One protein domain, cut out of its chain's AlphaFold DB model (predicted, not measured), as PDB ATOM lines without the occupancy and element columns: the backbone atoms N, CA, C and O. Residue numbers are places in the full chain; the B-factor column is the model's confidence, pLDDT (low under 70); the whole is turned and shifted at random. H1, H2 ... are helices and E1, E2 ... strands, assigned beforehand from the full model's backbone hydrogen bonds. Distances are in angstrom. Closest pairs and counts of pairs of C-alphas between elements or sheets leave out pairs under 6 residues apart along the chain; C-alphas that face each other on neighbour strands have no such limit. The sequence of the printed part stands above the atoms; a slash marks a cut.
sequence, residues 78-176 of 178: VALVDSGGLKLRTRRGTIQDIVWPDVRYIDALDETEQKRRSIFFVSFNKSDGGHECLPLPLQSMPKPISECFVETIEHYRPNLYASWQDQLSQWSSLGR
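What this domain is: This is residues 78 to 176 of the 178 residues of an uncharacterized protein of Ruegeria faecimaris (UniProt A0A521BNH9). Two small three-stranded sheets sit partly face to face as a sandwich with crossed strands: the strongly twisted sheet E4 E5 E6 makes one layer and the sheet E1 E2 E3 the other. H1 runs beside edge strand E1, and H2 lies beside edge strand E4, with its centre farther from the mean of the C-alphas than that of any other element. The printed part has 99 residues, with six named strands followed by two named helices, E1 E2 E3 E4 E5 E6 H1 H2; both sheets are antiparallel and run in chain order, and the class is mixed, helices and strands. It is compact, with a radius of gyration of the C-alphas of 13.4 A and spans of 39 by 32 by 24 A.

How they stand to each other: E4 (residues 103 to 110), E5 (115 to 125) and E6 (131 to 136) form a meander, each strand the antiparallel neighbour of the one before. In the hairpin of E4 and E5, N 107 and O 121 are within hydrogen-bond range at 2.8 A. In the hairpin of E5 and E6, N 122 and O 134 are 2.8 A apart. E5 bends by 86 degrees at residue 118. E1 (78 to 81), E2 (85 to 89) and E3 (95 to 99) form the second meander, with N 87 and O 80 at 2.8 A and N 98 and O 86 at 2.8 A. In the sandwich, two sheets face to face, the facing parts are 10.9 A centre to centre and the strands cross at 73 degrees. The closest C-alphas of E2 and E6 are those of Leu 88 and Leu 136, 7.5 A apart. H1 (143 to 156) only grazes the sheet E1 E2 E3, with Val 81 and Ile 153 the closest C-alphas of E1 and H1 at 6.8 A. H2 (164 to 174) only grazes the sheet E4 E5 E6, with Tyr 105 and Trp 164 the closest C-alphas of E4 and H2 at 6.6 A. H1 and H2 are apart. In H1 every O i to N i+4 pair is within hydrogen-bond range; in H2, 4 of 7 are.

Where its parts are: E4 measures 18.7 A from first to last C-alpha, E5 25.8 A and E6 16.1 A. E1 measures 10.7 A from C-alpha 78 at (-38.002, 34.148, 32.989), E2 13.5 A and E3 12.8 A. H1 measures 20.2 A from C-alpha 143 at (-32.907, 46.349, 25.529). H2 measures 15.8 A and ends at C-alpha 174 at (-11.235, 20.596, 26.978).

The domain as a whole: The two C-alphas farthest apart, those of Pro 142 and Arg 176, are 40.1 A apart. The printed part has no cut, and no link is long. The mean pLDDT of the printed part is 73.9; residues 108 to 119 and 159 to 176 are under 70.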
ATOM      1  N   VAL A  78     -37.843  34.526  34.403       84.12
ATOM      2  CA  VAL A  78     -38.002  34.148  32.989       84.12
ATOM      3  C   VAL A  78     -36.708  33.545  32.451       84.12
ATOM      4  O   VAL A  78     -36.738  32.503  31.797       84.12
ATOM      5  N   ALA A  79     -35.584  34.207  32.720       86.75
ATOM      6  CA  ALA A  79     -34.263  33.762  32.313       86.75
ATOM      7  C   ALA A  79     -33.207  34.246  33.309       86.75
ATOM      8  O   ALA A  79     -33.297  35.367  33.801       86.75
ATOM      9  N   LEU A  80     -32.199  33.428  33.577       90.38
ATOM     10  CA  LEU A  80     -31.011  33.808  34.331       90.38
ATOM     11  C   LEU A  80     -29.787  33.175  33.691       90.38
ATOM     12  O   LEU A  80     -29.858  32.049  33.202       90.38
ATOM     13  N   VAL A  81     -28.688  33.915  33.699       89.69
ATOM     14  CA  VAL A  81     -27.373  33.438  33.291       89.69
ATOM     15  C   VAL A  81     -26.369  33.754  34.392       89.69
ATOM     16  O   VAL A  81     -26.317  34.877  34.899       89.69
ATOM     17  N   ASP A  82     -25.603  32.745  34.785       90.00
ATOM     18  CA  ASP A  82     -24.568  32.837  35.807       90.00
ATOM     19  C   ASP A  82     -23.368  31.941  35.452       90.00
ATOM     20  O   ASP A  82     -23.278  31.366  34.364       90.00
ATOM     21  N   SER A  83     -22.418  31.821  36.377       85.94
ATOM     22  CA  SER A  83     -21.234  30.981  36.193       85.94
ATOM     23  C   SER A  83     -21.540  29.484  36.088       85.94
ATOM     24  O   SER A  83     -20.689  28.731  35.625       85.94
ATOM     25  N   GLY A  84     -22.710  29.033  36.547       83.62
ATOM     26  CA  GLY A  84     -23.136  27.637  36.479       83.62
ATOM     27  C   GLY A  84     -23.816  27.291  35.158       83.62
ATOM     28  O   GLY A  84     -23.646  26.178  34.652       83.62
ATOM     29  N   GLY A  85     -24.550  28.237  34.570       88.19
ATOM     30  CA  GLY A  85     -25.261  27.992  33.326       88.19
ATOM     31  C   GLY A  85     -26.386  28.976  33.030       88.19
ATOM     32  O   GLY A  85     -26.315  30.172  33.310       88.19
ATOM     33  N   LEU A  86     -27.441  28.435  32.430       90.12
ATOM     34  CA  LEU A  86     -28.653  29.128  32.030       90.12
ATOM     35  C   LEU A  86     -29.853  28.510  32.743       90.12
ATOM     36  O   LEU A  86     -30.088  27.309  32.663       90.12
ATOM     37  N   LYS A  87     -30.684  29.350  33.356       91.19
ATOM     38  CA  LYS A  87     -31.996  28.952  33.873       91.19
ATOM     39  C   LYS A  87     -33.063  29.596  33.023       91.19
ATOM     40  O   LYS A  87     -33.217  30.812  33.062       91.19
ATOM     41  N   LEU A  88     -33.799  28.802  32.253       89.19
ATOM     42  CA  LEU A  88     -34.788  29.299  31.298       89.19
ATOM     43  C   LEU A  88     -36.178  28.773  31.619       89.19
ATOM     44  O   LEU A  88     -36.382  27.579  31.832       89.19
ATOM     45  N   ARG A  89     -37.169  29.663  31.595       85.50
ATOM     46  CA  ARG A  89     -38.561  29.251  31.711       85.50
ATOM     47  C   ARG A  89     -39.053  28.647  30.400       85.50
ATOM     48  O   ARG A  89     -39.062  29.297  29.355       85.50
ATOM     49  N   THR A  90     -39.536  27.413  30.468       82.06
ATOM     50  CA  THR A  90     -40.151  26.726  29.332       82.06
ATOM     51  C   THR A  90     -41.555  27.269  29.049       82.06
ATOM     52  O   THR A  90     -42.199  27.894  29.895       82.06
ATOM     53  N   ARG A  91     -42.115  26.936  27.876       70.38
ATOM     54  CA  ARG A  91     -43.523  27.240  27.545       70.38
ATOM     55  C   ARG A  91     -44.532  26.620  28.520       70.38
ATOM     56  O   ARG A  91     -45.663  27.087  28.588       70.38
ATOM     57  N   ARG A  92     -44.139  25.574  29.257       71.25
ATOM     58  CA  ARG A  92     -44.975  24.919  30.277       71.25
ATOM     59  C   ARG A  92     -44.907  25.622  31.639       71.25
ATOM     60  O   ARG A  92     -45.579  25.192  32.567       71.25
ATOM     61  N   GLY A  93     -44.104  26.681  31.767       71.06
ATOM     62  CA  GLY A  93     -43.924  27.438  33.008       71.06
ATOM     63  C   GLY A  93     -42.911  26.829  33.980       71.06
ATOM     64  O   GLY A  93     -42.671  27.407  35.035       71.06
ATOM     65  N   THR A  94     -42.289  25.698  33.633       81.88
ATOM     66  CA  THR A  94     -41.202  25.100  34.421       81.88
ATOM     67  C   THR A  94     -39.891  25.840  34.175       81.88
ATOM     68  O   THR A  94     -39.650  26.306  33.062       81.88
ATOM     69  N   ILE A  95     -39.037  25.944  35.194       85.19
ATOM     70  CA  ILE A  95     -37.660  26.420  35.022       85.19
ATOM     71  C   ILE A  95     -36.797  25.224  34.644       85.19
ATOM     72  O   ILE A  95     -36.739  24.247  35.388       85.19
ATOM     73  N   GLN A  96     -36.161  25.306  33.484       88.19
ATOM     74  CA  GLN A  96     -35.134  24.374  33.057       88.19
ATOM     75  C   GLN A  96     -33.778  24.937  33.471       88.19
ATOM     76  O   GLN A  96     -33.444  26.056  33.084       88.19
ATOM     77  N   ASP A  97     -33.026  24.164  34.250       90.50
ATOM     78  CA  ASP A  97     -31.618  24.438  34.536       90.50
ATOM     79  C   ASP A  97     -30.759  23.771  33.455       90.50
ATOM     80  O   ASP A  97     -31.006  22.614  33.097       90.50
ATOM     81  N   ILE A  98     -29.823  24.521  32.886       89.62
ATOM     82  CA  ILE A  98     -28.960  24.110  31.779       89.62
ATOM     83  C   ILE A  98     -27.540  24.499  32.162       89.62
ATOM     84  O   ILE A  98     -27.184  25.674  32.119       89.62
ATOM     85  N   VAL A  99     -26.711  23.527  32.517       89.38
ATOM     86  CA  VAL A  99     -25.324  23.800  32.900       89.38
ATOM     87  C   VAL A  99     -24.452  24.015  31.666       89.38
ATOM     88  O   VAL A  99     -24.676  23.406  30.619       89.38
ATOM     89  N   TRP A 100     -23.427  24.862  31.776       86.25
ATOM     90  CA  TRP A 100     -22.534  25.150  30.645       86.25
ATOM     91  C   TRP A 100     -21.921  23.913  29.976       86.25
ATOM     92  O   TRP A 100     -21.772  23.948  28.751       86.25
ATOM     93  N   PRO A 101     -21.576  22.828  30.695       84.75
ATOM     94  CA  PRO A 101     -21.075  21.621  30.052       84.75
ATOM     95  C   PRO A 101     -22.053  20.932  29.105       84.75
ATOM     96  O   PRO A 101     -21.632  20.354  28.107       84.75
ATOM     97  N   ASP A 102     -23.351  21.064  29.361       84.56
ATOM     98  CA  ASP A 102     -24.381  20.443  28.535       84.56
ATOM     99  C   ASP A 102     -24.759  21.309  27.330       84.56
ATOM    100  O   ASP A 102     -25.345  20.808  26.370       84.56
ATOM    101  N   VAL A 103     -24.419  22.603  27.347       83.25
ATOM    102  CA  VAL A 103     -24.698  23.532  26.246       83.25
ATOM    103  C   VAL A 103     -23.820  23.208  25.042       83.25
ATOM    104  O   VAL A 103     -22.611  23.455  25.050       83.25
ATOM    105  N   ARG A 104     -24.457  22.746  23.965       78.19
ATOM    106  CA  ARG A 104     -23.804  22.414  22.695       78.19
ATOM    107  C   ARG A 104     -23.507  23.659  21.873       78.19
ATOM    108  O   ARG A 104     -22.372  23.869  21.468       78.19
ATOM    109  N   TYR A 105     -24.533  24.464  21.627       74.62
ATOM    110  CA  TYR A 105     -24.433  25.714  20.881       74.62
ATOM    111  C   TYR A 105     -25.603  26.629  21.234       74.62
ATOM    112  O   TYR A 105     -26.646  26.180  21.721       74.62
ATOM    113  N   ILE A 106     -25.428  27.919  20.968       78.31
ATOM    114  CA  ILE A 106     -26.503  28.903  21.041       78.31
ATOM    115  C   ILE A 106     -26.652  29.491  19.648       78.31
ATOM    116  O   ILE A 106     -25.793  30.217  19.163       78.31
ATOM    117  N   ASP A 107     -27.741  29.118  18.994       72.00
ATOM    118  CA  ASP A 107     -28.046  29.566  17.651       72.00
ATOM    119  C   ASP A 107     -28.578  30.997  17.701       72.00
ATOM    120  O   ASP A 107     -29.682  31.270  18.185       72.00
ATOM    121  N   ALA A 108     -27.731  31.901  17.229       65.25
ATOM    122  CA  ALA A 108     -27.976  33.324  17.086       65.25
ATOM    123  C   ALA A 108     -28.013  33.767  15.617       65.25
ATOM    124  O   ALA A 108     -28.380  34.911  15.338       65.25
ATOM    125  N   LEU A 109     -27.578  32.916  14.686       54.22
ATOM    126  CA  LEU A 109     -27.150  33.320  13.353       54.22
ATOM    127  C   LEU A 109     -27.711  32.357  12.314       54.22
ATOM    128  O   LEU A 109     -27.522  31.150  12.390       54.22
ATOM    129  N   ASP A 110     -28.395  32.904  11.319       52.31
ATOM    130  CA  ASP A 110     -28.759  32.134  10.149       52.31
ATOM    131  C   ASP A 110     -27.529  32.015   9.250       52.31
ATOM    132  O   ASP A 110     -27.129  32.990   8.615       52.31
ATOM    133  N   GLU A 111     -26.909  30.834   9.220       48.47
ATOM    134  CA  GLU A 111     -25.714  30.576   8.405       48.47
ATOM    135  C   GLU A 111     -25.971  30.774   6.902       48.47
ATOM    136  O   GLU A 111     -25.050  31.132   6.166       48.47
ATOM    137  N   THR A 112     -27.222  30.607   6.454       50.44
ATOM    138  CA  THR A 112     -27.618  30.747   5.044       50.44
ATOM    139  C   THR A 112     -27.735  32.214   4.649       50.44
ATOM    140  O   THR A 112     -27.313  32.609   3.565       50.44
ATOM    141  N   GLU A 113     -28.302  33.036   5.533       53.06
ATOM    142  CA  GLU A 113     -28.529  34.459   5.269       53.06
ATOM    143  C   GLU A 113     -27.440  35.377   5.842       53.06
ATOM    144  O   GLU A 113     -27.480  36.582   5.591       53.06
ATOM    145  N   GLN A 114     -26.492  34.837   6.619       53.06
ATOM    146  CA  GLN A 114     -25.496  35.597   7.392       53.06
ATOM    147  C   GLN A 114     -26.140  36.703   8.249       53.06
ATOM    148  O   GLN A 114     -25.584  37.784   8.452       53.06
ATOM    149  N   LYS A 115     -27.356  36.452   8.747       53.66
ATOM    150  CA  LYS A 115     -28.148  37.406   9.531       53.66
ATOM    151  C   LYS A 115     -28.428  36.849  10.910       53.66
ATOM    152  O   LYS A 115     -28.703  35.664  11.064       53.66
ATOM    153  N   ARG A 116     -28.425  37.717  11.924       56.84
ATOM    154  CA  ARG A 116     -28.897  37.328  13.257       56.84
ATOM    155  C   ARG A 116     -30.363  36.908  13.172       56.84
ATOM    156  O   ARG A 116     -31.196  37.678  12.689       56.84
ATOM    157  N   ARG A 117     -30.664  35.690  13.629       60.44
ATOM    158  CA  ARG A 117     -32.040  35.192  13.695       60.44
ATOM    159  C   ARG A 117     -32.830  36.066  14.649       60.44
ATOM    160  O   ARG A 117     -32.308  36.572  15.639       60.44
ATOM    161  N   SER A 118     -34.110  36.247  14.340       59.62
ATOM    162  CA  SER A 118     -34.995  37.008  15.212       59.62
ATOM    163  C   SER A 118     -35.069  36.336  16.588       59.62
ATOM    164  O   SER A 118     -34.956  37.015  17.606       59.62
ATOM    165  N   ILE A 119     -35.170  35.008  16.632       66.69
ATOM    166  CA  ILE A 119     -35.271  34.223  17.863       66.69
ATOM    167  C   ILE A 119     -33.990  33.413  18.046       66.69
ATOM    168  O   ILE A 119     -33.582  32.685  17.144       66.69
ATOM    169  N   PHE A 120     -33.397  33.530  19.231       76.88
ATOM    170  CA  PHE A 120     -32.195  32.807  19.624       76.88
ATOM    171  C   PHE A 120     -32.587  31.492  20.300       76.88
ATOM    172  O   PHE A 120     -33.579  31.455  21.034       76.88
ATOM    173  N   PHE A 121     -31.813  30.427  20.106       81.31
ATOM    174  CA  PHE A 121     -32.072  29.125  20.728       81.31
ATOM    175  C   PHE A 121     -30.826  28.593  21.420       81.31
ATOM    176  O   PHE A 121     -29.741  28.656  20.861       81.31
ATOM    177  N   VAL A 122     -30.983  28.016  22.608       84.19
ATOM    178  CA  VAL A 122     -29.936  27.212  23.247       84.19
ATOM    179  C   VAL A 122     -30.201  25.738  22.973       84.19
ATOM    180  O   VAL A 122     -31.304  25.252  23.222       84.19
ATOM    181  N   SER A 123     -29.197  25.040  22.453       84.50
ATOM    182  CA  SER A 123     -29.194  23.590  22.275       84.50
ATOM    183  C   SER A 123     -28.334  22.953  23.357       84.50
ATOM    184  O   SER A 123     -27.191  23.370  23.563       84.50
ATOM    185  N   PHE A 124     -28.871  21.958  24.057       85.69
ATOM    186  CA  PHE A 124     -28.179  21.290  25.156       85.69
ATOM    187  C   PHE A 124     -28.473  19.790  25.211       85.69
ATOM    188  O   PHE A 124     -29.487  19.312  24.690       85.69
ATOM    189  N   ASN A 125     -27.554  19.048  25.824       84.38
ATOM    190  CA  ASN A 125     -27.732  17.635  26.126       84.38
ATOM    191  C   ASN A 125     -28.616  17.471  27.361       84.38
ATOM    192  O   ASN A 125     -28.468  18.178  28.353       84.38
ATOM    193  N   LYS A 126     -29.536  16.517  27.302       84.62
ATOM    194  CA  LYS A 126     -30.315  16.089  28.457       84.62
ATOM    195  C   LYS A 126     -29.587  14.973  29.193       84.62
ATOM    196  O   LYS A 126     -28.820  14.209  28.611       84.62
ATOM    197  N   SER A 127     -29.920  14.821  30.469       80.00
ATOM    198  CA  SER A 127     -29.437  13.719  31.306       80.00
ATOM    199  C   SER A 127     -29.864  12.331  30.812       80.00
ATOM    200  O   SER A 127     -29.244  11.340  31.183       80.00
ATOM    201  N   ASP A 128     -30.892  12.245  29.961       83.88
ATOM    202  CA  ASP A 128     -31.345  11.009  29.309       83.88
ATOM    203  C   ASP A 128     -30.560  10.662  28.026       83.88
ATOM    204  O   ASP A 128     -30.886   9.689  27.347       83.88
ATOM    205  N   GLY A 129     -29.528  11.443  27.682       75.31
ATOM    206  CA  GLY A 129     -28.745  11.288  26.453       75.31
ATOM    207  C   GLY A 129     -29.421  11.865  25.203       75.31
ATOM    208  O   GLY A 129     -28.855  11.797  24.110       75.31
ATOM    209  N   GLY A 130     -30.616  12.447  25.342       81.50
ATOM    210  CA  GLY A 130     -31.288  13.202  24.294       81.50
ATOM    211  C   GLY A 130     -30.714  14.610  24.116       81.50
ATOM    212  O   GLY A 130     -29.873  15.077  24.883       81.50
ATOM    213  N   HIS A 131     -31.204  15.322  23.104       82.69
ATOM    214  CA  HIS A 131     -30.917  16.743  22.904       82.69
ATOM    215  C   HIS A 131     -32.218  17.543  22.894       82.69
ATOM    216  O   HIS A 131     -33.259  17.061  22.444       82.69
ATOM    217  N   GLU A 132     -32.166  18.773  23.391       85.00
ATOM    218  CA  GLU A 132     -33.301  19.690  23.385       85.00
ATOM    219  C   GLU A 132     -32.857  21.101  23.012       85.00
ATOM    220  O   GLU A 132     -31.739  21.520  23.308       85.00
ATOM    221  N   CYS A 133     -33.763  21.828  22.359       84.50
ATOM    222  CA  CYS A 133     -33.584  23.232  22.026       84.50
ATOM    223  C   CYS A 133     -34.628  24.069  22.761       84.50
ATOM    224  O   CYS A 133     -35.832  23.820  22.638       84.50
ATOM    225  N   LEU A 134     -34.180  25.098  23.481       85.19
ATOM    226  CA  LEU A 134     -35.058  26.057  24.146       85.19
ATOM    227  C   LEU A 134     -34.850  27.472  23.597       85.19
ATOM    228  O   LEU A 134     -33.711  27.889  23.392       85.19
ATOM    229  N   PRO A 135     -35.933  28.231  23.345       83.56
ATOM    230  CA  PRO A 135     -35.818  29.611  22.897       83.56
ATOM    231  C   PRO A 135     -35.307  30.508  24.029       83.56
ATOM    232  O   PRO A 135     -35.810  30.455  25.152       83.56
ATOM    233  N   LEU A 136     -34.354  31.380  23.711       84.31
ATOM    234  CA  LEU A 136     -33.893  32.444  24.590       84.31
ATOM    235  C   LEU A 136     -34.836  33.657  24.479       84.31
ATOM    236  O   LEU A 136     -35.082  34.152  23.374       84.31
ATOM    237  N   PRO A 137     -35.344  34.194  25.600       82.31
ATOM    238  CA  PRO A 137     -36.359  35.245  25.590       82.31
ATOM    239  C   PRO A 137     -35.791  36.660  25.363       82.31
ATOM    240  O   PRO A 137     -36.376  37.630  25.841       82.31
ATOM    241  N   LEU A 138     -34.692  36.808  24.613       79.38
ATOM    242  CA  LEU A 138     -33.992  38.088  24.415       79.38
ATOM    243  C   LEU A 138     -34.896  39.185  23.838       79.38
ATOM    244  O   LEU A 138     -34.858  40.316  24.302       79.38
ATOM    245  N   GLN A 139     -35.768  38.848  22.885       73.38
ATOM    246  CA  GLN A 139     -36.704  39.810  22.283       73.38
ATOM    247  C   GLN A 139     -37.744  40.354  23.266       73.38
ATOM    248  O   GLN A 139     -38.290  41.435  23.065       73.38
ATOM    249  N   SER A 140     -38.075  39.565  24.288       74.12
ATOM    250  CA  SER A 140     -39.043  39.961  25.309       74.12
ATOM    251  C   SER A 140     -38.398  40.751  26.443       74.12
ATOM    252  O   SER A 140     -39.114  41.307  27.270       74.12
ATOM    253  N   MET A 141     -37.064  40.790  26.495       77.44
ATOM    254  CA  MET A 141     -36.326  41.561  27.482       77.44
ATOM    255  C   MET A 141     -36.252  43.031  27.055       77.44
ATOM    256  O   MET A 141     -36.075  43.332  25.873       77.44
ATOM    257  N   PRO A 142     -36.310  43.972  28.009       78.06
ATOM    258  CA  PRO A 142     -35.878  45.341  27.772       78.06
ATOM    259  C   PRO A 142     -34.455  45.373  27.206       78.06
ATOM    260  O   PRO A 142     -33.588  44.638  27.682       78.06
ATOM    261  N   LYS A 143     -34.198  46.257  26.235       74.31
ATOM    262  CA  LYS A 143     -32.907  46.349  25.529       74.31
ATOM    263  C   LYS A 143     -31.677  46.328  26.464       74.31
ATOM    264  O   LYS A 143     -30.823  45.471  26.240       74.31
ATOM    265  N   PRO A 144     -31.615  47.123  27.554       75.19
ATOM    266  CA  PRO A 144     -30.464  47.096  28.464       75.19
ATOM    267  C   PRO A 144     -30.254  45.736  29.146       75.19
ATOM    268  O   PRO A 144     -29.127  45.315  29.382       75.19
ATOM    269  N   ILE A 145     -31.346  45.024  29.446       77.69
ATOM    270  CA  ILE A 145     -31.292  43.690  30.054       77.69
ATOM    271  C   ILE A 145     -30.826  42.675  29.016       77.69
ATOM    272  O   ILE A 145     -29.977  41.850  29.326       77.69
ATOM    273  N   SER A 146     -31.340  42.750  27.785       80.31
ATOM    274  CA  SER A 146     -30.915  41.854  26.706       80.31
ATOM    275  C   SER A 146     -29.427  41.998  26.377       80.31
ATOM    276  O   SER A 146     -28.762  40.990  26.163       80.31
ATOM    277  N   GLU A 147     -28.896  43.226  26.392       79.12
ATOM    278  CA  GLU A 147     -27.473  43.513  26.173       79.12
ATOM    279  C   GLU A 147     -26.630  42.914  27.304       79.12
ATOM    280  O   GLU A 147     -25.754  42.099  27.035       79.12
ATOM    281  N   CYS A 148     -26.988  43.183  28.564       80.94
ATOM    282  CA  CYS A 148     -26.317  42.597  29.728       80.94
ATOM    283  C   CYS A 148     -26.376  41.055  29.737       80.94
ATOM    284  O   CYS A 148     -25.416  40.384  30.121       80.94
ATOM    285  N   PHE A 149     -27.488  40.471  29.283       84.25
ATOM    286  CA  PHE A 149     -27.649  39.022  29.178       84.25
ATOM    287  C   PHE A 149     -26.709  38.424  28.128       84.25
ATOM    288  O   PHE A 149     -26.061  37.414  28.393       84.25
ATOM    289  N   VAL A 150     -26.607  39.058  26.958       81.19
ATOM    290  CA  VAL A 150     -25.684  38.644  25.893       81.19
ATOM    291  C   VAL A 150     -24.234  38.803  26.340       81.19
ATOM    292  O   VAL A 150     -23.476  37.850  26.213       81.19
ATOM    293  N   GLU A 151     -23.869  39.932  26.947       82.38
ATOM    294  CA  GLU A 151     -22.522  40.160  27.493       82.38
ATOM    295  C   GLU A 151     -22.148  39.110  28.545       82.38
ATOM    296  O   GLU A 151     -21.029  38.598  28.561       82.38
ATOM    297  N   THR A 152     -23.091  38.736  29.413       84.81
ATOM    298  CA  THR A 152     -22.852  37.709  30.434       84.81
ATOM    299  C   THR A 152     -22.693  36.324  29.807       84.81
ATOM    300  O   THR A 152     -21.828  35.553  30.222       84.81
ATOM    301  N   ILE A 153     -23.479  36.004  28.774       84.00
ATOM    302  CA  ILE A 153     -23.275  34.783  27.989       84.00
ATOM    303  C   ILE A 153     -21.896  34.807  27.325       84.00
ATOM    304  O   ILE A 153     -21.179  33.824  27.435       84.00
ATOM    305  N   GLU A 154     -21.505  35.897  26.666       80.69
ATOM    306  CA  GLU A 154     -20.189  36.033  26.028       80.69
ATOM    307  C   GLU A 154     -19.049  35.905  27.047       80.69
ATOM    308  O   GLU A 154     -18.019  35.309  26.750       80.69
ATOM    309  N   HIS A 155     -19.240  36.381  28.278       84.50
ATOM    310  CA  HIS A 155     -18.253  36.227  29.343       84.50
ATOM    311  C   HIS A 155     -17.986  34.753  29.692       84.50
ATOM    312  O   HIS A 155     -16.830  34.350  29.818       84.50
ATOM    313  N   TYR A 156     -19.035  33.935  29.828       81.44
ATOM    314  CA  TYR A 156     -18.905  32.508  30.174       81.44
ATOM    315  C   TYR A 156     -18.753  31.585  28.951       81.44
ATOM    316  O   TYR A 156     -18.256  30.461  29.052       81.44
ATOM    317  N   ARG A 157     -19.180  32.055  27.781       76.62
ATOM    318  CA  ARG A 157     -19.192  31.367  26.486       76.62
ATOM    319  C   ARG A 157     -18.767  32.351  25.378       76.62
ATOM    320  O   ARG A 157     -19.575  32.701  24.517       76.62
ATOM    321  N   PRO A 158     -17.480  32.742  25.327       70.50
ATOM    322  CA  PRO A 158     -16.976  33.752  24.384       70.50
ATOM    323  C   PRO A 158     -17.104  33.348  22.912       70.50
ATOM    324  O   PRO A 158     -17.154  34.200  22.031       70.50
ATOM    325  N   ASN A 159     -17.236  32.049  22.636       66.31
ATOM    326  CA  ASN A 159     -17.351  31.514  21.281       66.31
ATOM    327  C   ASN A 159     -18.804  31.325  20.832       66.31
ATOM    328  O   ASN A 159     -19.047  30.536  19.926       66.31
ATOM    329  N   LEU A 160     -19.763  32.035  21.439       62.00
ATOM    330  CA  LEU A 160     -21.198  31.951  21.133       62.00
ATOM    331  C   LEU A 160     -21.516  32.028  19.632       62.00
ATOM    332  O   LEU A 160     -22.421  31.352  19.152       62.00
ATOM    333  N   TYR A 161     -20.752  32.847  18.910       57.56
ATOM    334  CA  TYR A 161     -20.943  33.133  17.489       57.56
ATOM    335  C   TYR A 161     -19.977  32.389  16.567       57.56
ATOM    336  O   TYR A 161     -20.012  32.605  15.358       57.56
ATOM    337  N   ALA A 162     -19.089  31.557  17.117       59.16
ATOM    338  CA  ALA A 162     -18.248  30.695  16.300       59.16
ATOM    339  C   ALA A 162     -19.123  29.661  15.577       59.16
ATOM    340  O   ALA A 162     -20.166  29.258  16.095       59.16
ATOM    341  N   SER A 163     -18.695  29.229  14.388       56.91
ATOM    342  CA  SER A 163     -19.398  28.174  13.658       56.91
ATOM    343  C   SER A 163     -19.552  26.936  14.552       56.91
ATOM    344  O   SER A 163     -18.675  26.624  15.365       56.91
ATOM    345  N   TRP A 164     -20.666  26.211  14.425       55.91
ATOM    346  CA  TRP A 164     -20.946  25.059  15.295       55.91
ATOM    347  C   TRP A 164     -19.850  23.975  15.216       55.91
ATOM    348  O   TRP A 164     -19.637  23.225  16.167       55.91
ATOM    349  N   GLN A 165     -19.116  23.912  14.103       54.09
ATOM    350  CA  GLN A 165     -18.006  22.982  13.875       54.09
ATOM    351  C   GLN A 165     -16.769  23.355  14.711       54.09
ATOM    352  O   GLN A 165     -16.137  22.484  15.318       54.09
ATOM    353  N   ASP A 166     -16.472  24.651  14.826       52.75
ATOM    354  CA  ASP A 166     -15.382  25.166  15.663       52.75
ATOM    355  C   ASP A 166     -15.711  25.043  17.159       52.75
ATOM    356  O   ASP A 166     -14.830  24.789  17.980       52.75
ATOM    357  N   GLN A 167     -16.996  25.137  17.518       54.88
ATOM    358  CA  GLN A 167     -17.469  24.940  18.893       54.88
ATOM    359  C   GLN A 167     -17.343  23.476  19.355       54.88
ATOM    360  O   GLN A 167     -16.948  23.219  20.495       54.88
ATOM    361  N   LEU A 168     -17.634  22.504  18.479       51.94
ATOM    362  CA  LEU A 168     -17.525  21.072  18.795       51.94
ATOM    363  C   LEU A 168     -16.072  20.605  18.958       51.94
ATOM    364  O   LEU A 168     -15.770  19.795  19.838       51.94
ATOM    365  N   SER A 169     -15.167  21.109  18.118       51.53
ATOM    366  CA  SER A 169     -13.760  20.693  18.130       51.53
ATOM    367  C   SER A 169     -13.042  21.101  19.424       51.53
ATOM    368  O   SER A 169     -12.295  20.297  19.986       51.53
ATOM    369  N   GLN A 170     -13.339  22.285  19.963       56.22
ATOM    370  CA  GLN A 170     -12.755  22.792  21.212       56.22
ATOM    371  C   GLN A 170     -13.284  22.083  22.469       56.22
ATOM    372  O   GLN A 170     -12.569  21.937  23.459       56.22
ATOM    373  N   TRP A 171     -14.516  21.579  22.443       51.56
ATOM    374  CA  TRP A 171     -15.050  20.785  23.554       51.56
ATOM    375  C   TRP A 171     -14.352  19.427  23.689       51.56
ATOM    376  O   TRP A 171     -14.044  18.983  24.794       51.56
ATOM    377  N   SER A 172     -14.015  18.803  22.557       51.88
ATOM    378  CA  SER A 172     -13.262  17.540  22.535       51.88
ATOM    379  C   SER A 172     -11.812  17.662  23.035       51.88
ATOM    380  O   SER A 172     -11.171  16.648  23.337       51.88
ATOM    381  N   SER A 173     -11.269  18.885  23.094       48.41
ATOM    382  CA  SER A 173      -9.936  19.162  23.638       48.41
ATOM    383  C   SER A 173      -9.974  19.583  25.108       48.41
ATOM    384  O   SER A 173      -9.066  19.220  25.848       48.41
ATOM    385  N   LEU A 174     -11.037  20.255  25.562       49.59
ATOM    386  CA  LEU A 174     -11.235  20.596  26.978       49.59
ATOM    387  C   LEU A 174     -11.563  19.374  27.854       49.59
ATOM    388  O   LEU A 174     -11.143  19.329  29.003       49.59
ATOM    389  N   GLY A 175     -12.222  18.347  27.306       47.06
ATOM    390  CA  GLY A 175     -12.480  17.075  28.000       47.06
ATOM    391  C   GLY A 175     -11.293  16.098  28.053       47.06
ATOM    392  O   GLY A 175     -11.487  14.936  28.395       47.06
ATOM    393  N   ARG A 176     -10.082  16.522  27.659       44.44
ATOM    394  CA  ARG A 176      -8.858  15.692  27.655       44.44
ATOM    395  C   ARG A 176      -7.776  16.160  28.633       44.44
ATOM    396  O   ARG A 176      -6.648  15.679  28.566       44.44
TER     397      ARG A 176